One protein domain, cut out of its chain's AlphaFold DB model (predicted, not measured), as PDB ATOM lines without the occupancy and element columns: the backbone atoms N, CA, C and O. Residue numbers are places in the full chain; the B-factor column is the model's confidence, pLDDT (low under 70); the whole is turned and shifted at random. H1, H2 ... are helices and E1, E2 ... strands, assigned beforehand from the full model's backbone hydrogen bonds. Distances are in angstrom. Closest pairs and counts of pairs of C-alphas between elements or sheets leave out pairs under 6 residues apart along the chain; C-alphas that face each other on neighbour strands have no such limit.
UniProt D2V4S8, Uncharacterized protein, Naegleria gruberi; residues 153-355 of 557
ATOM      1  N   ASP A 153     261.237 141.063 238.043       57.59
ATOM      2  CA  ASP A 153     260.767 142.018 239.047       57.59
ATOM      3  C   ASP A 153     261.611 142.013 240.332       57.59
ATOM      4  O   ASP A 153     261.915 143.069 240.884       57.59
ATOM      5  N   LEU A 154     262.040 140.835 240.805       60.00
ATOM      6  CA  LEU A 154     262.861 140.706 242.013       60.00
ATOM      7  C   LEU A 154     264.268 141.262 241.782       60.00
ATOM      8  O   LEU A 154     264.831 141.906 242.664       60.00
ATOM      9  N   LEU A 155     264.824 141.047 240.589       59.34
ATOM     10  CA  LEU A 155     266.099 141.640 240.194       59.34
ATOM     11  C   LEU A 155     265.988 143.167 240.115       59.34
ATOM     12  O   LEU A 155     266.806 143.855 240.720       59.34
ATOM     13  N   CYS A 156     264.953 143.705 239.465       63.69
ATOM     14  CA  CYS A 156     264.692 145.148 239.451       63.69
ATOM     15  C   CYS A 156     264.568 145.724 240.863       63.69
ATOM     16  O   CYS A 156     265.156 146.765 241.148       63.69
ATOM     17  N   TYR A 157     263.858 145.029 241.754       64.25
ATOM     18  CA  TYR A 157     263.697 145.446 243.142       64.25
ATOM     19  C   TYR A 157     265.035 145.480 243.883       64.25
ATOM     20  O   TYR A 157     265.365 146.473 244.521       64.25
ATOM     21  N   LEU A 158     265.857 144.435 243.747       65.94
ATOM     22  CA  LEU A 158     267.194 144.396 244.342       65.94
ATOM     23  C   LEU A 158     268.081 145.532 243.821       65.94
ATOM     24  O   LEU A 158     268.774 146.185 244.602       65.94
ATOM     25  N   PHE A 159     268.033 145.815 242.518       71.75
ATOM     26  CA  PHE A 159     268.835 146.890 241.942       71.75
ATOM     27  C   PHE A 159     268.320 148.271 242.265       71.75
ATOM     28  O   PHE A 159     269.113 149.199 242.213       71.75
ATOM     29  N   GLN A 160     267.061 148.454 242.649       72.38
ATOM     30  CA  GLN A 160     266.563 149.760 243.075       72.38
ATOM     31  C   GLN A 160     267.382 150.356 244.237       72.38
ATOM     32  O   GLN A 160     267.450 151.576 244.369       72.38
ATOM     33  N   PHE A 161     268.055 149.511 245.023       76.38
ATOM     34  CA  PHE A 161     268.875 149.910 246.170       76.38
ATOM     35  C   PHE A 161     270.375 150.053 245.868       76.38
ATOM     36  O   PHE A 161     271.133 150.465 246.743       76.38
ATOM     37  N   VAL A 162     270.817 149.725 244.651       77.94
ATOM     38  CA  VAL A 162     272.217 149.872 244.221       77.94
ATOM     39  C   VAL A 162     272.338 151.144 243.395       77.94
ATOM     40  O   VAL A 162     271.659 151.271 242.381       77.94
ATOM     41  N   ASP A 163     273.198 152.084 243.777       84.50
ATOM     42  CA  ASP A 163     273.372 153.322 243.011       84.50
ATOM     43  C   ASP A 163     273.839 153.035 241.567       84.50
ATOM     44  O   ASP A 163     274.475 152.013 241.295       84.50
ATOM     45  N   THR A 164     273.484 153.893 240.604       84.69
ATOM     46  CA  THR A 164     273.760 153.624 239.178       84.69
ATOM     47  C   THR A 164     275.255 153.487 238.893       84.69
ATOM     48  O   THR A 164     275.631 152.676 238.046       84.69
ATOM     49  N   LYS A 165     276.127 154.217 239.605       85.50
ATOM     50  CA  LYS A 165     277.581 154.117 239.426       85.50
ATOM     51  C   LYS A 165     278.069 152.723 239.817       85.50
ATOM     52  O   LYS A 165     278.725 152.075 239.006       85.50
ATOM     53  N   SER A 166     277.697 152.231 240.996       81.44
ATOM     54  CA  SER A 166     278.007 150.877 241.468       81.44
ATOM     55  C   SER A 166     277.371 149.800 240.592       81.44
ATOM     56  O   SER A 166     278.000 148.780 240.309       81.44
ATOM     57  N   LEU A 167     276.143 150.026 240.119       78.62
ATOM     58  CA  LEU A 167     275.462 149.120 239.196       78.62
ATOM     59  C   LEU A 167     276.251 149.003 237.882       78.62
ATOM     60  O   LEU A 167     276.549 147.905 237.423       78.62
ATOM     61  N   LEU A 168     276.662 150.123 237.290       75.19
ATOM     62  CA  LEU A 168     277.473 150.115 236.075       75.19
ATOM     63  C   LEU A 168     278.876 149.548 236.332       75.19
ATOM     64  O   LEU A 168     279.370 148.788 235.502       75.19
ATOM     65  N   ALA A 169     279.492 149.844 237.478       72.12
ATOM     66  CA  ALA A 169     280.816 149.353 237.856       72.12
ATOM     67  C   ALA A 169     280.869 147.843 237.992       72.12
ATOM     68  O   ALA A 169     281.626 147.160 237.304       72.12
ATOM     69  N   ASN A 170     280.032 147.331 238.882       67.19
ATOM     70  CA  ASN A 170     280.117 145.955 239.316       67.19
ATOM     71  C   ASN A 170     279.514 145.035 238.260       67.19
ATOM     72  O   ASN A 170     280.014 143.941 238.046       67.19
ATOM     73  N   TYR A 171     278.484 145.470 237.531       63.12
ATOM     74  CA  TYR A 171     277.761 144.572 236.631       63.12
ATOM     75  C   TYR A 171     278.241 144.629 235.180       63.12
ATOM     76  O   TYR A 171     278.095 143.630 234.472       63.12
ATOM     77  N   SER A 172     278.900 145.714 234.740       55.44
ATOM     78  CA  SER A 172     279.598 145.721 233.437       55.44
ATOM     79  C   SER A 172     280.729 144.687 233.377       55.44
ATOM     80  O   SER A 172     281.049 144.181 232.302       55.44
ATOM     81  N   GLN A 173     281.291 144.324 234.533       50.53
ATOM     82  CA  GLN A 173     282.417 143.401 234.650       50.53
ATOM     83  C   GLN A 173     281.997 141.928 234.775       50.53
ATOM     84  O   GLN A 173     282.793 141.038 234.475       50.53
ATOM     85  N   VAL A 174     280.765 141.645 235.218       42.50
ATOM     86  CA  VAL A 174     280.422 140.307 235.729       42.50
ATOM     87  C   VAL A 174     279.796 139.377 234.687       42.50
ATOM     88  O   VAL A 174     280.034 138.170 234.750       42.50
ATOM     89  N   CYS A 175     279.050 139.865 233.685       44.03
ATOM     90  CA  CYS A 175     278.516 138.967 232.652       44.03
ATOM     91  C   CYS A 175     278.073 139.667 231.357       44.03
ATOM     92  O   CYS A 175     277.285 140.612 231.368       44.03
ATOM     93  N   SER A 176     278.476 139.104 230.211       48.03
ATOM     94  CA  SER A 176     278.010 139.526 228.879       48.03
ATOM     95  C   SER A 176     276.483 139.452 228.693       48.03
ATOM     96  O   SER A 176     275.932 140.242 227.928       48.03
ATOM     97  N   ASN A 177     275.781 138.572 229.421       47.41
ATOM     98  CA  ASN A 177     274.313 138.505 229.418       47.41
ATOM     99  C   ASN A 177     273.669 139.674 230.174       47.41
ATOM    100  O   ASN A 177     272.575 140.091 229.820       47.41
ATOM    101  N   TRP A 178     274.355 140.239 231.166       54.72
ATOM    102  CA  TRP A 178     273.880 141.394 231.929       54.72
ATOM    103  C   TRP A 178     274.076 142.698 231.170       54.72
ATOM    104  O   TRP A 178     273.165 143.510 231.071       54.72
ATOM    105  N   PHE A 179     275.226 142.845 230.522       53.25
ATOM    106  CA  PHE A 179     275.414 143.862 229.496       53.25
ATOM    107  C   PHE A 179     274.368 143.723 228.377       53.25
ATOM    108  O   PHE A 179     273.817 144.718 227.915       53.25
ATOM    109  N   ARG A 180     274.015 142.486 227.994       53.91
ATOM    110  CA  ARG A 180     272.876 142.246 227.102       53.91
ATOM    111  C   ARG A 180     271.545 142.704 227.690       53.91
ATOM    112  O   ARG A 180     270.775 143.320 226.973       53.91
ATOM    113  N   MET A 181     271.293 142.476 228.970       55.81
ATOM    114  CA  MET A 181     270.032 142.851 229.603       55.81
ATOM    115  C   MET A 181     269.881 144.366 229.805       55.81
ATOM    116  O   MET A 181     268.830 144.915 229.516       55.81
ATOM    117  N   ILE A 182     270.950 145.056 230.215       57.09
ATOM    118  CA  ILE A 182     270.953 146.516 230.403       57.09
ATOM    119  C   ILE A 182     270.807 147.253 229.066       57.09
ATOM    120  O   ILE A 182     270.116 148.263 229.006       57.09
ATOM    121  N   TYR A 183     271.455 146.760 228.004       55.97
ATOM    122  CA  TYR A 183     271.584 147.515 226.750       55.97
ATOM    123  C   TYR A 183     270.821 146.944 225.549       55.97
ATOM    124  O   TYR A 183     270.701 147.626 224.533       55.97
ATOM    125  N   PHE A 184     270.356 145.695 225.599       51.88
ATOM    126  CA  PHE A 184     269.694 145.041 224.462       51.88
ATOM    127  C   PHE A 184     268.370 144.381 224.818       51.88
ATOM    128  O   PHE A 184     267.533 144.218 223.927       51.88
ATOM    129  N   ASP A 185     268.170 143.987 226.076       57.88
ATOM    130  CA  ASP A 185     266.875 143.514 226.516       57.88
ATOM    131  C   ASP A 185     265.974 144.731 226.689       57.88
ATOM    132  O   ASP A 185     265.995 145.439 227.689       57.88
ATOM    133  N   LYS A 186     265.170 144.977 225.655       52.56
ATOM    134  CA  LYS A 186     264.072 145.947 225.686       52.56
ATOM    135  C   LYS A 186     262.985 145.550 226.692       52.56
ATOM    136  O   LYS A 186     261.919 146.167 226.678       52.56
ATOM    137  N   SER A 187     263.197 144.498 227.488       54.06
ATOM    138  CA  SER A 187     262.293 144.105 228.550       54.06
ATOM    139  C   SER A 187     261.965 145.299 229.436       54.06
ATOM    140  O   SER A 187     262.782 146.185 229.704       54.06
ATOM    141  N   ASN A 188     260.716 145.313 229.894       63.59
ATOM    142  CA  ASN A 188     260.186 146.348 230.768       63.59
ATOM    143  C   ASN A 188     261.061 146.563 232.012       63.59
ATOM    144  O   ASN A 188     261.047 147.654 232.547       63.59
ATOM    145  N   ALA A 189     261.856 145.578 232.433       69.25
ATOM    146  CA  ALA A 189     262.654 145.568 233.654       69.25
ATOM    147  C   ALA A 189     263.609 146.770 233.823       69.25
ATOM    148  O   ALA A 189     263.548 147.471 234.835       69.25
ATOM    149  N   MET A 190     264.488 147.035 232.852       72.19
ATOM    150  CA  MET A 190     265.474 148.124 232.968       72.19
ATOM    151  C   MET A 190     264.834 149.494 232.771       72.19
ATOM    152  O   MET A 190     265.160 150.441 233.487       72.19
ATOM    153  N   ASN A 191     263.876 149.575 231.846       77.62
ATOM    154  CA  ASN A 191     263.064 150.772 231.679       77.62
ATOM    155  C   ASN A 191     262.314 151.108 232.970       77.62
ATOM    156  O   ASN A 191     262.389 152.232 233.442       77.62
ATOM    157  N   TYR A 192     261.695 150.108 233.587       82.06
ATOM    158  CA  TYR A 192     260.983 150.217 234.852       82.06
ATOM    159  C   TYR A 192     261.910 150.609 236.003       82.06
ATOM    160  O   TYR A 192     261.547 151.452 236.814       82.06
ATOM    161  N   LEU A 193     263.129 150.061 236.065       84.44
ATOM    162  CA  LEU A 193     264.110 150.437 237.084       84.44
ATOM    163  C   LEU A 193     264.448 151.933 237.012       84.44
ATOM    164  O   LEU A 193     264.362 152.627 238.025       84.44
ATOM    165  N   PHE A 194     264.844 152.434 235.840       87.00
ATOM    166  CA  PHE A 194     265.258 153.834 235.697       87.00
ATOM    167  C   PHE A 194     264.075 154.807 235.695       87.00
ATOM    168  O   PHE A 194     264.205 155.917 236.219       87.00
ATOM    169  N   GLU A 195     262.909 154.380 235.205       89.88
ATOM    170  CA  GLU A 195     261.643 155.088 235.398       89.88
ATOM    171  C   GLU A 195     261.363 155.252 236.891       89.88
ATOM    172  O   GLU A 195     261.278 156.378 237.372       89.88
ATOM    173  N   ASN A 196     261.316 154.152 237.648       87.12
ATOM    174  CA  ASN A 196     261.039 154.179 239.080       87.12
ATOM    175  C   ASN A 196     262.054 155.013 239.849       87.12
ATOM    176  O   ASN A 196     261.664 155.771 240.725       87.12
ATOM    177  N   ARG A 197     263.349 154.923 239.531       88.12
ATOM    178  CA  ARG A 197     264.361 155.765 240.189       88.12
ATOM    179  C   ARG A 197     264.096 157.247 239.965       88.12
ATOM    180  O   ARG A 197     264.179 158.024 240.912       88.12
ATOM    181  N   THR A 198     263.765 157.622 238.732       87.50
ATOM    182  CA  THR A 198     263.426 159.007 238.392       87.50
ATOM    183  C   THR A 198     262.168 159.436 239.140       87.50
ATOM    184  O   THR A 198     262.177 160.444 239.837       87.50
ATOM    185  N   VAL A 199     261.100 158.641 239.057       87.62
ATOM    186  CA  VAL A 199     259.808 158.934 239.688       87.62
ATOM    187  C   VAL A 199     259.947 159.035 241.208       87.62
ATOM    188  O   VAL A 199     259.609 160.067 241.780       87.62
ATOM    189  N   SER A 200     260.544 158.034 241.857       87.12
ATOM    190  CA  SER A 200     260.751 158.017 243.307       87.12
ATOM    191  C   SER A 200     261.628 159.169 243.795       87.12
ATOM    192  O   SER A 200     261.422 159.655 244.905       87.12
ATOM    193  N   PHE A 201     262.611 159.623 243.010       86.12
ATOM    194  CA  PHE A 201     263.418 160.789 243.378       86.12
ATOM    195  C   PHE A 201     262.564 162.056 243.523       86.12
ATOM    196  O   PHE A 201     262.777 162.835 244.456       86.12
ATOM    197  N   PHE A 202     261.612 162.238 242.611       82.81
ATOM    198  CA  PHE A 202     260.702 163.377 242.574       82.81
ATOM    199  C   PHE A 202     259.578 163.257 243.606       82.81
ATOM    200  O   PHE A 202     259.314 164.215 244.329       82.81
ATOM    201  N   GLU A 203     258.970 162.079 243.743       85.62
ATOM    202  CA  GLU A 203     257.928 161.821 244.745       85.62
ATOM    203  C   GLU A 203     258.439 162.065 246.166       85.62
ATOM    204  O   GLU A 203     257.806 162.786 246.934       85.62
ATOM    205  N   LYS A 204     259.637 161.560 246.499       84.56
ATOM    206  CA  LYS A 204     260.276 161.788 247.810       84.56
ATOM    207  C   LYS A 204     260.516 163.260 248.121       84.56
ATOM    208  O   LYS A 204     260.693 163.625 249.278       84.56
ATOM    209  N   ARG A 205     260.557 164.095 247.089       82.31
ATOM    210  CA  ARG A 205     260.761 165.532 247.199       82.31
ATOM    211  C   ARG A 205     259.467 166.327 247.042       82.31
ATOM    212  O   ARG A 205     259.524 167.544 247.039       82.31
ATOM    213  N   GLY A 206     258.310 165.674 246.953       83.81
ATOM    214  CA  GLY A 206     257.013 166.349 246.880       83.81
ATOM    215  C   GLY A 206     256.675 166.921 245.503       83.81
ATOM    216  O   GLY A 206     255.871 167.847 245.410       83.81
ATOM    217  N   ALA A 207     257.278 166.395 244.434       80.94
ATOM    218  CA  ALA A 207     256.903 166.774 243.077       80.94
ATOM    219  C   ALA A 207     255.451 166.383 242.766       80.94
ATOM    220  O   ALA A 207     254.938 165.366 243.238       80.94
ATOM    221  N   SER A 208     254.794 167.180 241.925       83.50
ATOM    222  CA  SER A 208     253.411 166.924 241.526       83.50
ATOM    223  C   SER A 208     253.298 165.739 240.554       83.50
ATOM    224  O   SER A 208     254.219 165.445 239.785       83.50
ATOM    225  N   SER A 209     252.126 165.096 240.494       85.19
ATOM    226  CA  SER A 209     251.833 164.092 239.457       85.19
ATOM    227  C   SER A 209     251.973 164.656 238.034       85.19
ATOM    228  O   SER A 209     252.290 163.917 237.102       85.19
ATOM    229  N   GLU A 210     251.763 165.963 237.855       84.06
ATOM    230  CA  GLU A 210     251.939 166.649 236.574       84.06
ATOM    231  C   GLU A 210     253.416 166.711 236.156       84.06
ATOM    232  O   GLU A 210     253.732 166.456 234.989       84.06
ATOM    233  N   THR A 211     254.330 166.945 237.102       79.44
ATOM    234  CA  THR A 211     255.782 166.877 236.875       79.44
ATOM    235  C   THR A 211     256.174 165.493 236.364       79.44
ATOM    236  O   THR A 211     256.831 165.363 235.326       79.44
ATOM    237  N   ILE A 212     255.709 164.444 237.050       84.69
ATOM    238  CA  ILE A 212     255.966 163.056 236.656       84.69
ATOM    239  C   ILE A 212     255.424 162.786 235.252       84.69
ATOM    240  O   ILE A 212     256.146 162.272 234.397       84.69
ATOM    241  N   HIS A 213     254.182 163.184 234.965       86.12
ATOM    242  CA  HIS A 213     253.601 163.012 233.636       86.12
ATOM    243  C   HIS A 213     254.409 163.757 232.558       86.12
ATOM    244  O   HIS A 213     254.582 163.248 231.444       86.12
ATOM    245  N   THR A 214     254.930 164.941 232.869       79.00
ATOM    246  CA  THR A 214     255.735 165.733 231.934       79.00
ATOM    247  C   THR A 214     257.049 165.031 231.591       79.00
ATOM    248  O   THR A 214     257.401 164.962 230.413       79.00
ATOM    249  N   LEU A 215     257.726 164.422 232.571       78.81
ATOM    250  CA  LEU A 215     258.924 163.609 232.326       78.81
ATOM    251  C   LEU A 215     258.633 162.430 231.396       78.81
ATOM    252  O   LEU A 215     259.377 162.213 230.438       78.81
ATOM    253  N   LYS A 216     257.515 161.724 231.614       84.81
ATOM    254  CA  LYS A 216     257.088 160.625 230.730       84.81
ATOM    255  C   LYS A 216     256.849 161.115 229.298       84.81
ATOM    256  O   LYS A 216     257.379 160.539 228.354       84.81
ATOM    257  N   ARG A 217     256.146 162.243 229.126       82.25
ATOM    258  CA  ARG A 217     255.911 162.850 227.799       82.25
ATOM    259  C   ARG A 217     257.203 163.269 227.104       82.25
ATOM    260  O   ARG A 217     257.283 163.189 225.881       82.25
ATOM    261  N   LEU A 218     258.200 163.752 227.847       71.19
ATOM    262  CA  LEU A 218     259.501 164.086 227.268       71.19
ATOM    263  C   LEU A 218     260.235 162.836 226.786       71.19
ATOM    264  O   LEU A 218     260.730 162.840 225.659       71.19
ATOM    265  N   ASN A 219     260.273 161.778 227.598       81.50
ATOM    266  CA  ASN A 219     260.847 160.492 227.203       81.50
ATOM    267  C   ASN A 219     260.188 159.971 225.905       81.50
ATOM    268  O   ASN A 219     260.888 159.706 224.924       81.50
ATOM    269  N   GLU A 220     258.851 159.978 225.841       82.25
ATOM    270  CA  GLU A 220     258.079 159.593 224.650       82.25
ATOM    271  C   GLU A 220     258.380 160.479 223.432       82.25
ATOM    272  O   GLU A 220     258.600 159.978 222.326       82.25
ATOM    273  N   ARG A 221     258.423 161.806 223.620       76.88
ATOM    274  CA  ARG A 221     258.666 162.780 222.545       76.88
ATOM    275  C   ARG A 221     260.014 162.567 221.866       76.88
ATOM    276  O   ARG A 221     260.104 162.726 220.648       76.88
ATOM    277  N   TYR A 222     261.047 162.246 222.638       69.62
ATOM    278  CA  TYR A 222     262.386 161.984 222.114       69.62
ATOM    279  C   TYR A 222     262.607 160.516 221.721       69.62
ATOM    280  O   TYR A 222     263.654 160.204 221.162       69.62
ATOM    281  N   GLN A 223     261.619 159.640 221.943       77.75
ATOM    282  CA  GLN A 223     261.690 158.196 221.678       77.75
ATOM    283  C   GLN A 223     262.876 157.510 222.371       77.75
ATOM    284  O   GLN A 223     263.483 156.595 221.806       77.75
ATOM    285  N   LEU A 224     263.188 157.970 223.582       73.50
ATOM    286  CA  LEU A 224     264.294 157.472 224.392       73.50
ATOM    287  C   LEU A 224     263.848 156.289 225.253       73.50
ATOM    288  O   LEU A 224     262.678 156.186 225.621       73.50
ATOM    289  N   ASP A 225     264.776 155.418 225.626       80.38
ATOM    290  CA  ASP A 225     264.578 154.539 226.777       80.38
ATOM    291  C   ASP A 225     264.788 155.306 228.102       80.38
ATOM    292  O   ASP A 225     265.231 156.460 228.136       80.38
ATOM    293  N   TRP A 226     264.383 154.720 229.228       85.50
ATOM    294  CA  TRP A 226     264.479 155.415 230.512       85.50
ATOM    295  C   TRP A 226     265.909 155.545 231.015       85.50
ATOM    296  O   TRP A 226     266.177 156.495 231.740       85.50
ATOM    297  N   LEU A 227     266.836 154.668 230.619       82.94
ATOM    298  CA  LEU A 227     268.258 154.834 230.930       82.94
ATOM    299  C   LEU A 227     268.823 156.059 230.193       82.94
ATOM    300  O   LEU A 227     269.528 156.875 230.784       82.94
ATOM    301  N   GLU A 228     268.467 156.236 228.926       78.31
ATOM    302  CA  GLU A 228     268.782 157.403 228.107       78.31
ATOM    303  C   GLU A 228     268.241 158.683 228.741       78.31
ATOM    304  O   GLU A 228     268.997 159.631 228.968       78.31
ATOM    305  N   THR A 229     266.951 158.705 229.086       81.44
ATOM    306  CA  THR A 229     266.351 159.841 229.795       81.44
ATOM    307  C   THR A 229     267.036 160.088 231.133       81.44
ATOM    308  O   THR A 229     267.305 161.241 231.467       81.44
ATOM    309  N   TYR A 230     267.375 159.042 231.879       86.69
ATOM    310  CA  TYR A 230     268.051 159.146 233.168       86.69
ATOM    311  C   TYR A 230     269.428 159.814 233.046       86.69
ATOM    312  O   TYR A 230     269.735 160.769 233.764       86.69
ATOM    313  N   MET A 231     270.239 159.376 232.081       83.56
ATOM    314  CA  MET A 231     271.584 159.912 231.858       83.56
ATOM    315  C   MET A 231     271.551 161.331 231.278       83.56
ATOM    316  O   MET A 231     272.324 162.188 231.706       83.56
ATOM    317  N   MET A 232     270.645 161.603 230.334       76.25
ATOM    318  CA  MET A 232     270.600 162.874 229.599       76.25
ATOM    319  C   MET A 232     269.857 163.991 230.331       76.25
ATOM    320  O   MET A 232     270.188 165.167 230.171       76.25
ATOM    321  N   SER A 233     268.853 163.650 231.141       79.88
ATOM    322  CA  SER A 233     268.134 164.653 231.934       79.88
ATOM    323  C   SER A 233     269.055 165.314 232.959       79.88
ATOM    324  O   SER A 233     268.908 166.511 233.200       79.88
ATOM    325  N   GLY A 234     270.047 164.578 233.472       85.94
ATOM    326  CA  GLY A 234     270.879 164.968 234.609       85.94
ATOM    327  C   GLY A 234     270.575 164.163 235.868       85.94
ATOM    328  O   GLY A 234     271.278 164.329 236.860       85.94
ATOM    329  N   MET A 235     269.576 163.273 235.835       89.00
ATOM    330  CA  MET A 235     269.136 162.480 236.988       89.00
ATOM    331  C   MET A 235     270.283 161.692 237.628       89.00
ATOM    332  O   MET A 235     270.381 161.628 238.847       89.00
ATOM    333  N   PHE A 236     271.222 161.189 236.827       89.94
ATOM    334  CA  PHE A 236     272.420 160.537 237.354       89.94
ATOM    335  C   PHE A 236     273.261 161.439 238.283       89.94
ATOM    336  O   PHE A 236     273.750 160.965 239.300       89.94
ATOM    337  N   HIS A 237     273.371 162.746 238.011       90.81
ATOM    338  CA  HIS A 237     274.085 163.675 238.907       90.81
ATOM    339  C   HIS A 237     273.313 163.888 240.201       90.81
ATOM    340  O   HIS A 237     273.899 163.916 241.271       90.81
ATOM    341  N   PHE A 238     271.988 163.981 240.113       89.25
ATOM    342  CA  PHE A 238     271.138 164.102 241.293       89.25
ATOM    343  C   PHE A 238     271.105 162.830 242.149       89.25
ATOM    344  O   PHE A 238     270.790 162.895 243.333       89.25
ATOM    345  N   GLU A 239     271.409 161.666 241.576       89.44
ATOM    346  CA  GLU A 239     271.607 160.441 242.346       89.44
ATOM    347  C   GLU A 239     272.952 160.440 243.082       89.44
ATOM    348  O   GLU A 239     272.994 160.014 244.235       89.44
ATOM    349  N   MET A 240     274.025 160.907 242.431       90.25
ATOM    350  CA  MET A 240     275.376 160.921 243.009       90.25
ATOM    351  C   MET A 240     275.557 162.054 244.027       90.25
ATOM    352  O   MET A 240     275.905 161.793 245.174       90.25
ATOM    353  N   ASP A 241     275.239 163.283 243.621       90.00
ATOM    354  CA  ASP A 241     275.557 164.523 244.342       90.00
ATOM    355  C   ASP A 241     274.285 165.331 244.646       90.00
ATOM    356  O   ASP A 241     274.292 166.558 244.735       90.00
ATOM    357  N   GLY A 242     273.145 164.646 244.772       86.31
ATOM    358  CA  GLY A 242     271.844 165.295 244.916       86.31
ATOM    359  C   GLY A 242     271.763 166.270 246.085       86.31
ATOM    360  O   GLY A 242     271.117 167.296 245.947       86.31
ATOM    361  N   GLU A 243     272.397 165.979 247.218       86.56
ATOM    362  CA  GLU A 243     272.392 166.880 248.378       86.56
ATOM    363  C   GLU A 243     273.216 168.143 248.113       86.56
ATOM    364  O   GLU A 243     272.698 169.242 248.277       86.56
ATOM    365  N   GLU A 244     274.436 167.999 247.591       89.12
ATOM    366  CA  GLU A 244     275.316 169.130 247.272       89.12
ATOM    367  C   GLU A 244     274.688 170.060 246.226       89.12
ATOM    368  O   GLU A 244     274.648 171.276 246.417       89.12
ATOM    369  N   ILE A 245     274.108 169.494 245.159       88.31
ATOM    370  CA  ILE A 245     273.411 170.277 244.130       88.31
ATOM    371  C   ILE A 245     272.209 171.011 244.738       88.31
ATOM    372  O   ILE A 245     271.956 172.171 244.413       88.31
ATOM    373  N   MET A 246     271.445 170.354 245.616       86.88
ATOM    374  CA  MET A 246     270.281 170.969 246.259       86.88
ATOM    375  C   MET A 246     270.691 172.098 247.208       86.88
ATOM    376  O   MET A 246     270.061 173.156 247.183       86.88
ATOM    377  N   ASP A 247     271.752 171.910 247.992       87.69
ATOM    378  CA  ASP A 247     272.291 172.916 248.908       87.69
ATOM    379  C   ASP A 247     272.854 174.123 248.154       87.69
ATOM    380  O   ASP A 247     272.621 175.270 248.552       87.69
ATOM    381  N   GLU A 248     273.540 173.893 247.032       86.56
ATOM    382  CA  GLU A 248     274.011 174.960 246.154       86.56
ATOM    383  C   GLU A 248     272.823 175.758 245.603       86.56
ATOM    384  O   GLU A 248     272.772 176.980 245.743       86.56
ATOM    385  N   LEU A 249     271.802 175.091 245.060       86.19
ATOM    386  CA  LEU A 249     270.605 175.761 244.549       86.19
ATOM    387  C   LEU A 249     269.824 176.507 245.646       86.19
ATOM    388  O   LEU A 249     269.317 177.607 245.404       86.19
ATOM    389  N   GLN A 250     269.744 175.953 246.857       86.38
ATOM    390  CA  GLN A 250     269.105 176.597 248.007       86.38
ATOM    391  C   GLN A 250     269.862 177.859 248.423       86.38
ATOM    392  O   GLN A 250     269.257 178.908 248.655       86.38
ATOM    393  N   THR A 251     271.189 177.768 248.472       84.25
ATOM    394  CA  THR A 251     272.100 178.888 248.714       84.25
ATOM    395  C   THR A 251     271.824 179.998 247.701       84.25
ATOM    396  O   THR A 251     271.578 181.142 248.083       84.25
ATOM    397  N   LEU A 252     271.739 179.667 246.412       79.56
ATOM    398  CA  LEU A 252     271.448 180.650 245.368       79.56
ATOM    399  C   LEU A 252     270.116 181.370 245.570       79.56
ATOM    400  O   LEU A 252     270.067 182.591 245.428       79.56
ATOM    401  N   LEU A 253     269.051 180.655 245.936       79.00
ATOM    402  CA  LEU A 253     267.754 181.281 246.203       79.00
ATOM    403  C   LEU A 253     267.848 182.327 247.323       79.00
ATOM    404  O   LEU A 253     267.295 183.419 247.173       79.00
ATOM    405  N   VAL A 254     268.614 182.038 248.380       82.12
ATOM    406  CA  VAL A 254     268.826 182.943 249.522       82.12
ATOM    407  C   VAL A 254     269.669 184.168 249.142       82.12
ATOM    408  O   VAL A 254     269.311 185.286 249.511       82.12
ATOM    409  N   TYR A 255     270.756 183.991 248.382       73.19
ATOM    410  CA  TYR A 255     271.696 185.075 248.041       73.19
ATOM    411  C   TYR A 255     271.294 185.906 246.809       73.19
ATOM    412  O   TYR A 255     271.838 186.986 246.570       73.19
ATOM    413  N   SER A 256     270.314 185.453 246.026       64.25
ATOM    414  CA  SER A 256     269.908 186.103 244.774       64.25
ATOM    415  C   SER A 256     269.269 187.496 244.926       64.25
ATOM    416  O   SER A 256     268.886 188.114 243.931       64.25
ATOM    417  N   SER A 257     269.058 188.006 246.140       61.44
ATOM    418  CA  SER A 257     268.444 189.320 246.373       61.44
ATOM    419  C   SER A 257     269.402 190.503 246.172       61.44
ATOM    420  O   SER A 257     268.911 191.609 245.942       61.44
ATOM    421  N   GLU A 258     270.727 190.302 246.196       57.00
ATOM    422  CA  GLU A 258     271.688 191.421 246.285       57.00
ATOM    423  C   GLU A 258     272.679 191.564 245.109       57.00
ATOM    424  O   GLU A 258     273.210 192.658 244.897       57.00
ATOM    425  N   GLU A 259     272.901 190.535 244.280       55.81
ATOM    426  CA  GLU A 259     273.914 190.592 243.210       55.81
ATOM    427  C   GLU A 259     273.364 190.832 241.794       55.81
ATOM    428  O   GLU A 259     272.388 190.225 241.358       55.81
ATOM    429  N   LYS A 260     274.071 191.686 241.033       57.16
ATOM    430  CA  LYS A 260     273.854 191.979 239.600       57.16
ATOM    431  C   LYS A 260     274.532 190.962 238.662       57.16
ATOM    432  O   LYS A 260     274.874 191.310 237.529       57.16
ATOM    433  N   SER A 261     274.822 189.752 239.132       58.88
ATOM    434  CA  SER A 261     275.444 188.709 238.313       58.88
ATOM    435  C   SER A 261     274.456 188.190 237.259       58.88
ATOM    436  O   SER A 261     273.249 188.103 237.484       58.88
ATOM    437  N   PHE A 262     274.975 187.914 236.057       61.41
ATOM    438  CA  PHE A 262     274.168 187.486 234.907       61.41
ATOM    439  C   PHE A 262     273.868 185.979 234.931       61.41
ATOM    440  O   PHE A 262     272.826 185.549 234.450       61.41
ATOM    441  N   PHE A 263     274.765 185.191 235.527       64.69
ATOM    442  CA  PHE A 263     274.592 183.777 235.853       64.69
ATOM    443  C   PHE A 263     275.038 183.584 237.301       64.69
ATOM    444  O   PHE A 263     276.090 184.107 237.672       64.69
ATOM    445  N   TYR A 264     274.254 182.861 238.102       72.25
ATOM    446  CA  TYR A 264     274.599 182.591 239.501       72.25
ATOM    447  C   TYR A 264     275.400 181.300 239.640       72.25
ATOM    448  O   TYR A 264     276.442 181.287 240.285       72.25
ATOM    449  N   THR A 265     274.944 180.235 238.980       81.44
ATOM    450  CA  THR A 265     275.704 178.989 238.852       81.44
ATOM    451  C   THR A 265     275.545 178.399 237.458       81.44
ATOM    452  O   THR A 265     274.640 178.760 236.696       81.44
ATOM    453  N   SER A 266     276.451 177.491 237.115       83.62
ATOM    454  CA  SER A 266     276.349 176.631 235.944       83.62
ATOM    455  C   SER A 266     276.606 175.196 236.361       83.62
ATOM    456  O   SER A 266     277.708 174.847 236.770       83.62
ATOM    457  N   ILE A 267     275.583 174.366 236.205       86.25
ATOM    458  CA  ILE A 267     275.642 172.942 236.493       86.25
ATOM    459  C   ILE A 267     276.058 172.239 235.207       86.25
ATOM    460  O   ILE A 267     275.370 172.309 234.183       86.25
ATOM    461  N   ILE A 268     277.209 171.577 235.251       87.50
ATOM    462  CA  ILE A 268     277.708 170.764 234.146       87.50
ATOM    463  C   ILE A 268     277.274 169.329 234.407       87.50
ATOM    464  O   ILE A 268     277.804 168.661 235.284       87.50
ATOM    465  N   LEU A 269     276.315 168.863 233.616       87.56
ATOM    466  CA  LEU A 269     275.825 167.497 233.656       87.56
ATOM    467  C   LEU A 269     276.619 166.669 232.629       87.56
ATOM    468  O   LEU A 269     276.313 166.669 231.431       87.56
ATOM    469  N   ASP A 270     277.677 166.006 233.100       88.06
ATOM    470  CA  ASP A 270     278.533 165.075 232.357       88.06
ATOM    471  C   ASP A 270     278.622 163.716 233.081       88.06
ATOM    472  O   ASP A 270     279.436 163.551 233.992       88.06
ATOM    473  N   PRO A 271     277.829 162.703 232.676       85.06
ATOM    474  CA  PRO A 271     277.853 161.392 233.324       85.06
ATOM    475  C   PRO A 271     279.240 160.736 233.337       85.06
ATOM    476  O   PRO A 271     279.525 159.922 234.214       85.06
ATOM    477  N   LEU A 272     280.138 161.095 232.408       86.81
ATOM    478  CA  LEU A 272     281.502 160.572 232.411       86.81
ATOM    479  C   LEU A 272     282.311 161.006 233.628       86.81
ATOM    480  O   LEU A 272     283.262 160.311 233.977       86.81
ATOM    481  N   GLN A 273     281.970 162.121 234.274       89.00
ATOM    482  CA  GLN A 273     282.676 162.581 235.467       89.00
ATOM    483  C   GLN A 273     282.683 161.508 236.562       89.00
ATOM    484  O   GLN A 273     283.732 161.265 237.155       89.00
ATOM    485  N   TYR A 274     281.562 160.811 236.759       87.25
ATOM    486  CA  TYR A 274     281.435 159.751 237.768       87.25
ATOM    487  C   TYR A 274     281.795 158.361 237.262       87.25
ATOM    488  O   TYR A 274     281.872 157.433 238.063       87.25
ATOM    489  N   LEU A 275     281.946 158.197 235.947       84.00
ATOM    490  CA  LEU A 275     282.190 156.897 235.331       84.00
ATOM    491  C   LEU A 275     283.654 156.682 234.939       84.00
ATOM    492  O   LEU A 275     284.051 155.540 234.760       84.00
ATOM    493  N   ARG A 276     284.478 157.732 234.827       86.81
ATOM    494  CA  ARG A 276     285.895 157.637 234.409       86.81
ATOM    495  C   ARG A 276     286.747 156.671 235.232       86.81
ATOM    496  O   ARG A 276     287.687 156.096 234.701       86.81
ATOM    497  N   ASP A 277     286.456 156.535 236.519       83.06
ATOM    498  CA  ASP A 277     287.148 155.629 237.443       83.06
ATOM    499  C   ASP A 277     286.577 154.204 237.423       83.06
ATOM    500  O   ASP A 277     287.187 153.277 237.949       83.06
ATOM    501  N   VAL A 278     285.413 154.033 236.802       76.31
ATOM    502  CA  VAL A 278     284.613 152.814 236.841       76.31
ATOM    503  C   VAL A 278     284.656 152.047 235.522       76.31
ATOM    504  O   VAL A 278     284.816 150.826 235.515       76.31
ATOM    505  N   ILE A 279     284.495 152.751 234.404       74.19
ATOM    506  CA  ILE A 279     284.532 152.178 233.060       74.19
ATOM    507  C   ILE A 279     285.814 152.634 232.368       74.19
ATOM    508  O   ILE A 279     286.175 153.810 232.407       74.19
ATOM    509  N   THR A 280     286.515 151.703 231.726       75.06
ATOM    510  CA  THR A 280     287.726 152.031 230.965       75.06
ATOM    511  C   THR A 280     287.378 152.832 229.710       75.06
ATOM    512  O   THR A 280     286.256 152.752 229.208       75.06
ATOM    513  N   GLU A 281     288.334 153.591 229.168       79.12
ATOM    514  CA  GLU A 281     288.108 154.403 227.957       79.12
ATOM    515  C   GLU A 281     287.683 153.559 226.745       79.12
ATOM    516  O   GLU A 281     286.917 154.014 225.896       79.12
ATOM    517  N   ASP A 282     288.124 152.301 226.710       67.94
ATOM    518  CA  ASP A 282     287.772 151.327 225.678       67.94
ATOM    519  C   ASP A 282     286.315 150.845 225.801       67.94
ATOM    520  O   ASP A 282     285.766 150.254 224.866       67.94
ATOM    521  N   HIS A 283     285.680 151.055 226.959       68.94
ATOM    522  CA  HIS A 283     284.324 150.602 227.220       68.94
ATOM    523  C   HIS A 283     283.341 151.332 226.306       68.94
ATOM    524  O   HIS A 283     283.347 152.555 226.183       68.94
ATOM    525  N   ILE A 284     282.417 150.587 225.702       64.12
ATOM    526  CA  ILE A 284     281.502 151.144 224.703       64.12
ATOM    527  C   ILE A 284     280.655 152.305 225.239       64.12
ATOM    528  O   ILE A 284     280.411 153.267 224.517       64.12
ATOM    529  N   LEU A 285     280.237 152.250 226.509       68.50
ATOM    530  CA  LEU A 285     279.505 153.347 227.147       68.50
ATOM    531  C   LEU A 285     280.375 154.609 227.232       68.50
ATOM    532  O   LEU A 285     279.870 155.705 227.014       68.50
ATOM    533  N   PHE A 286     281.679 154.459 227.480       77.81
ATOM    534  CA  PHE A 286     282.619 155.573 227.520       77.81
ATOM    535  C   PHE A 286     282.809 156.184 226.128       77.81
ATOM    536  O   PHE A 286     282.646 157.394 225.961       77.81
ATOM    537  N   GLU A 287     283.063 155.359 225.100       72.44
ATOM    538  CA  GLU A 287     283.171 155.808 223.697       72.44
ATOM    539  C   GLU A 287     281.916 156.583 223.258       72.44
ATOM    540  O   GLU A 287     281.983 157.503 222.445       72.44
ATOM    541  N   LYS A 288     280.751 156.203 223.781       70.25
ATOM    542  CA  LYS A 288     279.468 156.803 223.424       70.25
ATOM    543  C   LYS A 288     279.220 158.097 224.167       70.25
ATOM    544  O   LYS A 288     279.086 159.127 223.520       70.25
ATOM    545  N   LEU A 289     279.238 158.071 225.498       76.62
ATOM    546  CA  LEU A 289     279.044 159.268 226.314       76.62
ATOM    547  C   LEU A 289     280.082 160.355 225.988       76.62
ATOM    548  O   LEU A 289     279.743 161.532 225.999       76.62
ATOM    549  N   SER A 290     281.308 159.984 225.599       81.12
ATOM    550  CA  SER A 290     282.359 160.949 225.219       81.12
ATOM    551  C   SER A 290     282.083 161.695 223.914       81.12
ATOM    552  O   SER A 290     282.662 162.756 223.684       81.12
ATOM    553  N   LYS A 291     281.188 161.175 223.067       74.50
ATOM    554  CA  LYS A 291     280.729 161.846 221.843       74.50
ATOM    555  C   LYS A 291     279.568 162.804 222.097       74.50
ATOM    556  O   LYS A 291     279.246 163.588 221.205       74.50
ATOM    557  N   HIS A 292     278.947 162.764 223.277       71.44
ATOM    558  CA  HIS A 292     277.870 163.684 223.618       71.44
ATOM    559  C   HIS A 292     278.413 164.988 224.181       71.44
ATOM    560  O   HIS A 292     279.335 165.030 224.994       71.44
ATOM    561  N   THR A 293     277.804 166.086 223.741       66.94
ATOM    562  CA  THR A 293     278.039 167.396 224.336       66.94
ATOM    563  C   THR A 293     277.473 167.404 225.745       66.94
ATOM    564  O   THR A 293     276.287 167.122 225.936       66.94
ATOM    565  N   ARG A 294     278.314 167.767 226.713       80.31
ATOM    566  CA  ARG A 294     277.921 167.984 228.109       80.31
ATOM    567  C   ARG A 294     276.711 168.905 228.172       80.31
ATOM    568  O   ARG A 294     276.668 169.922 227.474       80.31
ATOM    569  N   LYS A 295     275.740 168.576 229.020       83.94
ATOM    570  CA  LYS A 295     274.591 169.452 229.241       83.94
ATOM    571  C   LYS A 295     275.003 170.496 230.278       83.94
ATOM    572  O   LYS A 295     275.142 170.185 231.452       83.94
ATOM    573  N   VAL A 296     275.237 171.724 229.827       85.06
ATOM    574  CA  VAL A 296     275.575 172.856 230.697       85.06
ATOM    575  C   VAL A 296     274.304 173.653 230.948       85.06
ATOM    576  O   VAL A 296     273.782 174.286 230.028       85.06
ATOM    577  N   VAL A 297     273.795 173.589 232.176       84.81
ATOM    578  CA  VAL A 297     272.597 174.320 232.589       84.81
ATOM    579  C   VAL A 297     273.005 175.486 233.466       84.81
ATOM    580  O   VAL A 297     273.499 175.293 234.573       84.81
ATOM    581  N   SER A 298     272.795 176.702 232.979       84.62
ATOM    582  CA  SER A 298     273.020 177.896 233.788       84.62
ATOM    583  C   SER A 298     271.729 178.297 234.487       84.62
ATOM    584  O   SER A 298     270.653 178.243 233.891       84.62
ATOM    585  N   VAL A 299     271.836 178.713 235.745       83.62
ATOM    586  CA  VAL A 299     270.705 179.217 236.534       83.62
ATOM    587  C   VAL A 299     270.899 180.714 236.746       83.62
ATOM    588  O   VAL A 299     271.971 181.164 237.168       83.62
ATOM    589  N   SER A 300     269.877 181.504 236.415       78.88
ATOM    590  CA  SER A 300     269.936 182.964 236.500       78.88
ATOM    591  C   SER A 300     268.620 183.583 236.941       78.88
ATOM    592  O   SER A 300     267.569 183.179 236.471       78.88
ATOM    593  N   LYS A 301     268.675 184.626 237.773       70.31
ATOM    594  CA  LYS A 301     267.507 185.432 238.167       70.31
ATOM    595  C   LYS A 301     267.211 186.610 237.241       70.31
ATOM    596  O   LYS A 301     266.091 187.089 237.190       70.31
ATOM    597  N   ASN A 302     268.217 187.107 236.521       63.16
ATOM    598  CA  ASN A 302     268.131 188.369 235.776       63.16
ATOM    599  C   ASN A 302     268.464 188.173 234.296       63.16
ATOM    600  O   ASN A 302     269.203 188.959 233.695       63.16
ATOM    601  N   CYS A 303     267.962 187.097 233.697       62.72
ATOM    602  CA  CYS A 303     268.333 186.773 232.334       62.72
ATOM    603  C   CYS A 303     267.628 187.669 231.312       62.72
ATOM    604  O   CYS A 303     266.442 187.532 231.033       62.72
ATOM    605  N   ILE A 304     268.394 188.577 230.701       61.91
ATOM    606  CA  ILE A 304     267.927 189.357 229.551       61.91
ATOM    607  C   ILE A 304     267.965 188.452 228.323       61.91
ATOM    608  O   ILE A 304     269.033 187.945 227.975       61.91
ATOM    609  N   SER A 305     266.831 188.316 227.633       60.91
ATOM    610  CA  SER A 305     266.634 187.457 226.454       60.91
ATOM    611  C   SER A 305     267.765 187.559 225.417       60.91
ATOM    612  O   SER A 305     268.206 186.556 224.875       60.91
ATOM    613  N   SER A 306     268.324 188.754 225.214       61.94
ATOM    614  CA  SER A 306     269.407 188.997 224.254       61.94
ATOM    615  C   SER A 306     270.751 188.346 224.609       61.94
ATOM    616  O   SER A 306     271.532 188.019 223.720       61.94
ATOM    617  N   ALA A 307     271.060 188.186 225.896       63.28
ATOM    618  CA  ALA A 307     272.287 187.518 226.330       63.28
ATOM    619  C   ALA A 307     272.129 185.992 226.310       63.28
ATOM    620  O   ALA A 307     273.098 185.281 226.049       63.28
ATOM    621  N   ILE A 308     270.899 185.506 226.519       62.19
ATOM    622  CA  ILE A 308     270.534 184.094 226.354       62.19
ATOM    623  C   ILE A 308     270.897 183.648 224.939       62.19
ATOM    624  O   ILE A 308     271.674 182.709 224.771       62.19
ATOM    625  N   ASP A 309     270.420 184.387 223.937       65.81
ATOM    626  CA  ASP A 309     270.664 184.061 222.536       65.81
ATOM    627  C   ASP A 309     272.165 184.029 222.225       65.81
ATOM    628  O   ASP A 309     272.647 183.069 221.633       65.81
ATOM    629  N   GLN A 310     272.942 185.015 222.690       65.56
ATOM    630  CA  GLN A 310     274.389 185.058 222.446       65.56
ATOM    631  C   GLN A 310     275.161 183.901 223.097       65.56
ATOM    632  O   GLN A 310     276.075 183.354 222.478       65.56
ATOM    633  N   HIS A 311     274.833 183.524 224.335       66.81
ATOM    634  CA  HIS A 311     275.552 182.456 225.036       66.81
ATOM    635  C   HIS A 311     275.154 181.057 224.553       66.81
ATOM    636  O   HIS A 311     276.029 180.193 224.437       66.81
ATOM    637  N   ILE A 312     273.879 180.853 224.199       66.69
ATOM    638  CA  ILE A 312     273.401 179.602 223.597       66.69
ATOM    639  C   ILE A 312     273.986 179.424 222.189       66.69
ATOM    640  O   ILE A 312     274.502 178.351 221.881       66.69
ATOM    641  N   LEU A 313     273.993 180.471 221.349       63.56
ATOM    642  CA  LEU A 313     274.557 180.401 219.989       63.56
ATOM    643  C   LEU A 313     276.039 180.011 219.970       63.56
ATOM    644  O   LEU A 313     276.487 179.345 219.039       63.56
ATOM    645  N   ASN A 314     276.793 180.400 220.998       62.03
ATOM    646  CA  ASN A 314     278.213 180.077 221.116       62.03
ATOM    647  C   ASN A 314     278.477 178.711 221.778       62.03
ATOM    648  O   ASN A 314     279.636 178.358 221.988       62.03
ATOM    649  N   GLY A 315     277.431 177.952 222.131       61.16
ATOM    650  CA  GLY A 315     277.551 176.618 222.727       61.16
ATOM    651  C   GLY A 315     278.122 176.600 224.148       61.16
ATOM    652  O   GLY A 315     278.487 175.534 224.637       61.16
ATOM    653  N   PHE A 316     278.211 177.757 224.815       58.38
ATOM    654  CA  PHE A 316     278.695 177.852 226.199       58.38
ATOM    655  C   PHE A 316     277.697 177.264 227.197       58.38
ATOM    656  O   PHE A 316     278.098 176.703 228.212       58.38
ATOM    657  N   VAL A 317     276.406 177.403 226.901       61.78
ATOM    658  CA  VAL A 317     275.295 176.955 227.738       61.78
ATOM    659  C   VAL A 317     274.318 176.215 226.834       61.78
ATOM    660  O   VAL A 317     273.972 176.719 225.766       61.78
ATOM    661  N   SER A 318     273.887 175.015 227.231       67.12
ATOM    662  CA  SER A 318     272.879 174.275 226.466       67.12
ATOM    663  C   SER A 318     271.469 174.686 226.859       67.12
ATOM    664  O   SER A 318     270.585 174.703 226.009       67.12
ATOM    665  N   ASN A 319     271.263 175.031 228.132       75.06
ATOM    666  CA  ASN A 319     269.970 175.446 228.657       75.06
ATOM    667  C   ASN A 319     270.114 176.503 229.744       75.06
ATOM    668  O   ASN A 319     271.058 176.487 230.532       75.06
ATOM    669  N   LEU A 320     269.127 177.384 229.818       73.81
ATOM    670  CA  LEU A 320     269.063 178.420 230.825       73.81
ATOM    671  C   LEU A 320     267.777 178.282 231.627       73.81
ATOM    672  O   LEU A 320     266.685 178.254 231.061       73.81
ATOM    673  N   VAL A 321     267.926 178.252 232.945       79.94
ATOM    674  CA  VAL A 321     266.816 178.246 233.891       79.94
ATOM    675  C   VAL A 321     266.716 179.632 234.516       79.94
ATOM    676  O   VAL A 321     267.560 180.022 235.324       79.94
ATOM    677  N   GLY A 322     265.702 180.385 234.085       73.81
ATOM    678  CA  GLY A 322     265.330 181.664 234.686       73.81
ATOM    679  C   GLY A 322     264.675 181.453 236.050       73.81
ATOM    680  O   GLY A 322     263.852 180.547 236.177       73.81
ATOM    681  N   LEU A 323     265.042 182.260 237.046       76.31
ATOM    682  CA  LEU A 323     264.337 182.398 238.320       76.31
ATOM    683  C   LEU A 323     263.426 183.621 238.197       76.31
ATOM    684  O   LEU A 323     263.900 184.754 238.261       76.31
ATOM    685  N   ASP A 324     262.142 183.385 237.957       65.50
ATOM    686  CA  ASP A 324     261.186 184.411 237.542       65.50
ATOM    687  C   ASP A 324     260.277 184.899 238.685       65.50
ATOM    688  O   ASP A 324     259.462 185.796 238.459       65.50
ATOM    689  N   SER A 325     260.374 184.384 239.923       61.06
ATOM    690  CA  SER A 325     259.406 184.784 240.963       61.06
ATOM    691  C   SER A 325     259.824 184.586 242.428       61.06
ATOM    692  O   SER A 325     260.847 183.987 242.744       61.06
ATOM    693  N   THR A 326     258.976 185.094 243.333       58.84
ATOM    694  CA  THR A 326     258.959 184.798 244.779       58.84
ATOM    695  C   THR A 326     258.591 183.349 245.108       58.84
ATOM    696  O   THR A 326     258.758 182.948 246.257       58.84
ATOM    697  N   ASP A 327     258.106 182.582 244.127       64.69
ATOM    698  CA  ASP A 327     257.554 181.234 244.312       64.69
ATOM    699  C   ASP A 327     258.516 180.136 243.824       64.69
ATOM    700  O   ASP A 327     258.234 178.942 243.956       64.69
ATOM    701  N   ASP A 328     259.678 180.522 243.287       76.06
ATOM    702  CA  ASP A 328     260.707 179.578 242.874       76.06
ATOM    703  C   ASP A 328     261.346 178.926 244.106       76.06
ATOM    704  O   ASP A 328     262.146 179.525 244.823       76.06
ATOM    705  N   ASN A 329     260.998 177.662 244.342       81.75
ATOM    706  CA  ASN A 329     261.693 176.792 245.285       81.75
ATOM    707  C   ASN A 329     262.735 175.930 244.552       81.75
ATOM    708  O   ASN A 329     262.703 175.800 243.324       81.75
ATOM    709  N   VAL A 330     263.655 175.306 245.292       82.19
ATOM    710  CA  VAL A 330     264.728 174.483 244.702       82.19
ATOM    711  C   VAL A 330     264.175 173.385 243.796       82.19
ATOM    712  O   VAL A 330     264.734 173.116 242.736       82.19
ATOM    713  N   LEU A 331     263.036 172.797 244.161       79.56
ATOM    714  CA  LEU A 331     262.404 171.733 243.385       79.56
ATOM    715  C   LEU A 331     261.976 172.211 242.005       79.56
ATOM    716  O   LEU A 331     262.292 171.558 241.020       79.56
ATOM    717  N   SER A 332     261.364 173.389 241.916       82.56
ATOM    718  CA  SER A 332     260.982 173.990 240.638       82.56
ATOM    719  C   SER A 332     262.195 174.272 239.738       82.56
ATOM    720  O   SER A 332     262.088 174.252 238.509       82.56
ATOM    721  N   ILE A 333     263.371 174.539 240.321       83.44
ATOM    722  CA  ILE A 333     264.622 174.726 239.576       83.44
ATOM    723  C   ILE A 333     265.117 173.375 239.062       83.44
ATOM    724  O   ILE A 333     265.428 173.251 237.880       83.44
ATOM    725  N   VAL A 334     265.143 172.354 239.921       82.81
ATOM    726  CA  VAL A 334     265.537 170.985 239.555       82.81
ATOM    727  C   VAL A 334     264.630 170.411 238.470       82.81
ATOM    728  O   VAL A 334     265.125 169.856 237.490       82.81
ATOM    729  N   GLU A 335     263.318 170.611 238.584       81.56
ATOM    730  CA  GLU A 335     262.349 170.257 237.549       81.56
ATOM    731  C   GLU A 335     262.712 170.921 236.219       81.56
ATOM    732  O   GLU A 335     262.866 170.237 235.208       81.56
ATOM    733  N   ARG A 336     262.949 172.238 236.210       84.56
ATOM    734  CA  ARG A 336     263.359 172.960 234.997       84.56
ATOM    735  C   ARG A 336     264.688 172.454 234.433       84.56
ATOM    736  O   ARG A 336     264.795 172.302 233.216       84.56
ATOM    737  N   ILE A 337     265.677 172.139 235.271       84.62
ATOM    738  CA  ILE A 337     266.960 171.549 234.846       84.62
ATOM    739  C   ILE A 337     266.724 170.204 234.151       84.62
ATOM    740  O   ILE A 337     267.249 169.971 233.060       84.62
ATOM    741  N   LEU A 338     265.925 169.320 234.743       78.50
ATOM    742  CA  LEU A 338     265.700 167.967 234.229       78.50
ATOM    743  C   LEU A 338     264.821 167.965 232.968       78.50
ATOM    744  O   LEU A 338     265.101 167.215 232.033       78.50
ATOM    745  N   LEU A 339     263.828 168.857 232.897       77.75
ATOM    746  CA  LEU A 339     262.957 169.052 231.730       77.75
ATOM    747  C   LEU A 339     263.632 169.833 230.591       77.75
ATOM    748  O   LEU A 339     263.134 169.834 229.461       77.75
ATOM    749  N   SER A 340     264.761 170.488 230.869       78.31
ATOM    750  CA  SER A 340     265.513 171.237 229.867       78.31
ATOM    751  C   SER A 340     265.952 170.318 228.720       78.31
ATOM    752  O   SER A 340     266.617 169.299 228.971       78.31
ATOM    753  N   PRO A 341     265.600 170.653 227.464       70.25
ATOM    754  CA  PRO A 341     265.864 169.802 226.318       70.25
ATOM    755  C   PRO A 341     267.362 169.580 226.129       70.25
ATOM    756  O   PRO A 341     268.195 170.470 226.299       70.25
ATOM    757  N   CYS A 342     267.724 168.366 225.740       67.94
ATOM    758  CA  CYS A 342     269.094 168.097 225.334       67.94
ATOM    759  C   CYS A 342     269.319 168.700 223.947       67.94
ATOM    760  O   CYS A 342     268.523 168.470 223.039       67.94
ATOM    761  N   THR A 343     270.412 169.445 223.774       66.25
ATOM    762  CA  THR A 343     270.807 170.006 222.471       66.25
ATOM    763  C   THR A 343     271.025 168.913 221.430       66.25
ATOM    764  O   THR A 343     270.650 169.084 220.274       66.25
ATOM    765  N   THR A 344     271.578 167.773 221.854       67.25
ATOM    766  CA  THR A 344     271.701 166.567 221.029       67.25
ATOM    767  C   THR A 344     271.234 165.362 221.847       67.25
ATOM    768  O   THR A 344     271.987 164.913 222.718       67.25
ATOM    769  N   PRO A 345     270.000 164.854 221.648       61.97
ATOM    770  CA  PRO A 345     269.560 163.634 222.314       61.97
ATOM    771  C   PRO A 345     270.434 162.448 221.882       61.97
ATOM    772  O   PRO A 345     270.958 162.428 220.767       61.97
ATOM    773  N   LEU A 346     270.579 161.462 222.767       63.34
ATOM    774  CA  LEU A 346     271.116 160.152 222.405       63.34
ATOM    775  C   LEU A 346     270.155 159.520 221.400       63.34
ATOM    776  O   LEU A 346     268.994 159.291 221.722       63.34
ATOM    777  N   ALA A 347     270.599 159.288 220.167       58.22
ATOM    778  CA  ALA A 347     269.786 158.512 219.246       58.22
ATOM    779  C   ALA A 347     269.763 157.051 219.718       58.22
ATOM    780  O   ALA A 347     270.760 156.530 220.214       58.22
ATOM    781  N   LYS A 348     268.627 156.381 219.538       53.53
ATOM    782  CA  LYS A 348     268.371 155.012 220.014       53.53
ATOM    783  C   LYS A 348     269.428 153.980 219.586       53.53
ATOM    784  O   LYS A 348     269.666 152.975 220.248       53.53
ATOM    785  N   ASP A 349     270.065 154.200 218.443       53.50
ATOM    786  CA  ASP A 349     271.153 153.376 217.921       53.50
ATOM    787  C   ASP A 349     272.520 153.719 218.540       53.50
ATOM    788  O   ASP A 349     273.412 152.868 218.579       53.50
ATOM    789  N   GLN A 350     272.684 154.925 219.086       51.66
ATOM    790  CA  GLN A 350     273.927 155.404 219.682       51.66
ATOM    791  C   GLN A 350     274.245 154.736 221.013       51.66
ATOM    792  O   GLN A 350     275.427 154.573 221.285       51.66
ATOM    793  N   LEU A 351     273.273 154.246 221.795       47.66
ATOM    794  CA  LEU A 351     273.519 153.355 222.946       47.66
ATOM    795  C   LEU A 351     273.414 151.866 222.614       47.66
ATOM    796  O   LEU A 351     274.105 151.067 223.251       47.66
ATOM    797  N   SER A 352     272.757 151.507 221.507       40.91
ATOM    798  CA  SER A 352     272.804 150.144 220.965       40.91
ATOM    799  C   SER A 352     274.238 149.748 220.598       40.91
ATOM    800  O   SER A 352     274.957 150.457 219.891       40.91
ATOM    801  N   ILE A 353     274.744 148.667 221.176       41.16
ATOM    802  CA  ILE A 353     276.139 148.257 220.997       41.16
ATOM    803  C   ILE A 353     276.404 147.868 219.545       41.16
ATOM    804  O   ILE A 353     275.780 146.948 219.017       41.16
ATOM    805  N   ASP A 354     277.389 148.526 218.924       40.34
ATOM    806  CA  ASP A 354     277.998 148.020 217.701       40.34
ATOM    807  C   ASP A 354     278.800 146.771 218.078       40.34
ATOM    808  O   ASP A 354     279.943 146.840 218.540       40.34
ATOM    809  N   ILE A 355     278.162 145.611 217.921       36.97
ATOM    810  CA  ILE A 355     278.715 144.283 218.219       36.97
ATOM    811  C   ILE A 355     280.096 144.103 217.572       36.97
ATOM    812  O   ILE A 355     280.914 143.345 218.086       36.97
TER     813      ILE A 355
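What this domain is: This is residues 153 to 355 of the 557 residues of an uncharacterized protein of Naegleria gruberi (UniProt D2V4S8). A small three-stranded sheet with H8 and H12 over one face makes one end of an elongated body, and a cluster of mostly short, crossed helices makes the other, with H1 and H3 far out in it. H12 lies between the sheet and H5, while H6 and H7 sit near the middle, where the two parts join. The printed part has 203 residues with thirteen named helices and three named strands, in the order H1 to H8, E1, H9, H10, E2, H11, E3, H12, H13; the class is mostly helix. The sheet runs E1, E2, E3 and is mixed. The whole is compact, with a radius of gyration of the C-alphas of 17.6 A, and spans 55 by 35 by 31 A.

Where its parts are: The strands are E1, residues 265 to 269, 12.6 A; E2, 295 to 300, 16.0 A; and E3, 319 to 322. E2 begins at C-alpha 295 (274.591, 169.452, 229.241). The longer helices are H4, 188 to 203, 21.0 A; H5, 209 to 222, 20.4 A; H8, 242 to 255, 20.0 A; and H12, 330 to 339, 14.2 A. The others are H1, 153 to 159, from C-alpha 153 (260.767, 142.018, 239.047); H2, 164 to 172; H3, 176 to 183; H6, 226 to 233; H7, 235 to 240; H9, 272 to 275; H10, 284 to 289; H11, 305 to 313; and H13, 348 to 351, ending at C-alpha 351 (273.519, 153.355, 222.946).

How they stand to each other: E1 and E2 are antiparallel at 162 degrees, with N 267 and O 297 2.8 A apart, within hydrogen-bond range. E2 and E3 are parallel at 19 degrees, with N 321 and O 298 at 2.9 A. E2, H11, E3 form a strand-helix-strand unit, two parallel neighbour strands with a helix between, its crossover right-handed. H8 and H12 on one face make two layers with the sheet. H12, 9.4 A in height over the sheet, lies over E2, slantwise at 35 degrees on the local plane. H6, H7 and H11 only graze the sheet; H6 is only just on it, with 5 pairs of C-alphas within 10 A. H12 is the hub: it touches H8 (closest C-alphas Gln 250 and Val 330, 5.9 A), H5 (Leu 215 and Leu 339, 6.8 A) and, only just, with 3 pairs within 8 A, H6 (Ser 233 and Leu 338, 4.7 A). H4 touches H6 at Asn 191 and Trp 226, 5.0 A, and, with residues 189 to 193 alone, H1 at Cys 156 and Leu 193, 5.8 A. H2 and H3 touch only at the corner, at Ser 172 and Phe 179, 6.0 A. With 3 pairs each, H2 only just touches H7 (Thr 164 and Phe 236, 7.3 A), and H10 only just touches H9 (Leu 272 and Leu 289, 6.7 A) and H13 (Lys 288 and Gln 350, 6.8 A). Every O i to N i+4 pair is within hydrogen-bond range in the helices other than H9 and H13, which are too short for such a pair.

The domain as a whole: The two farthest C-alphas, of Asn 177 and Glu 258, are 55.6 A apart. The printed part has no cut, and no link is long. The mean pLDDT of the printed part is 73.4; 75 residues are under 70, among them 170 to 189, 302 to 318 and 342 to 355.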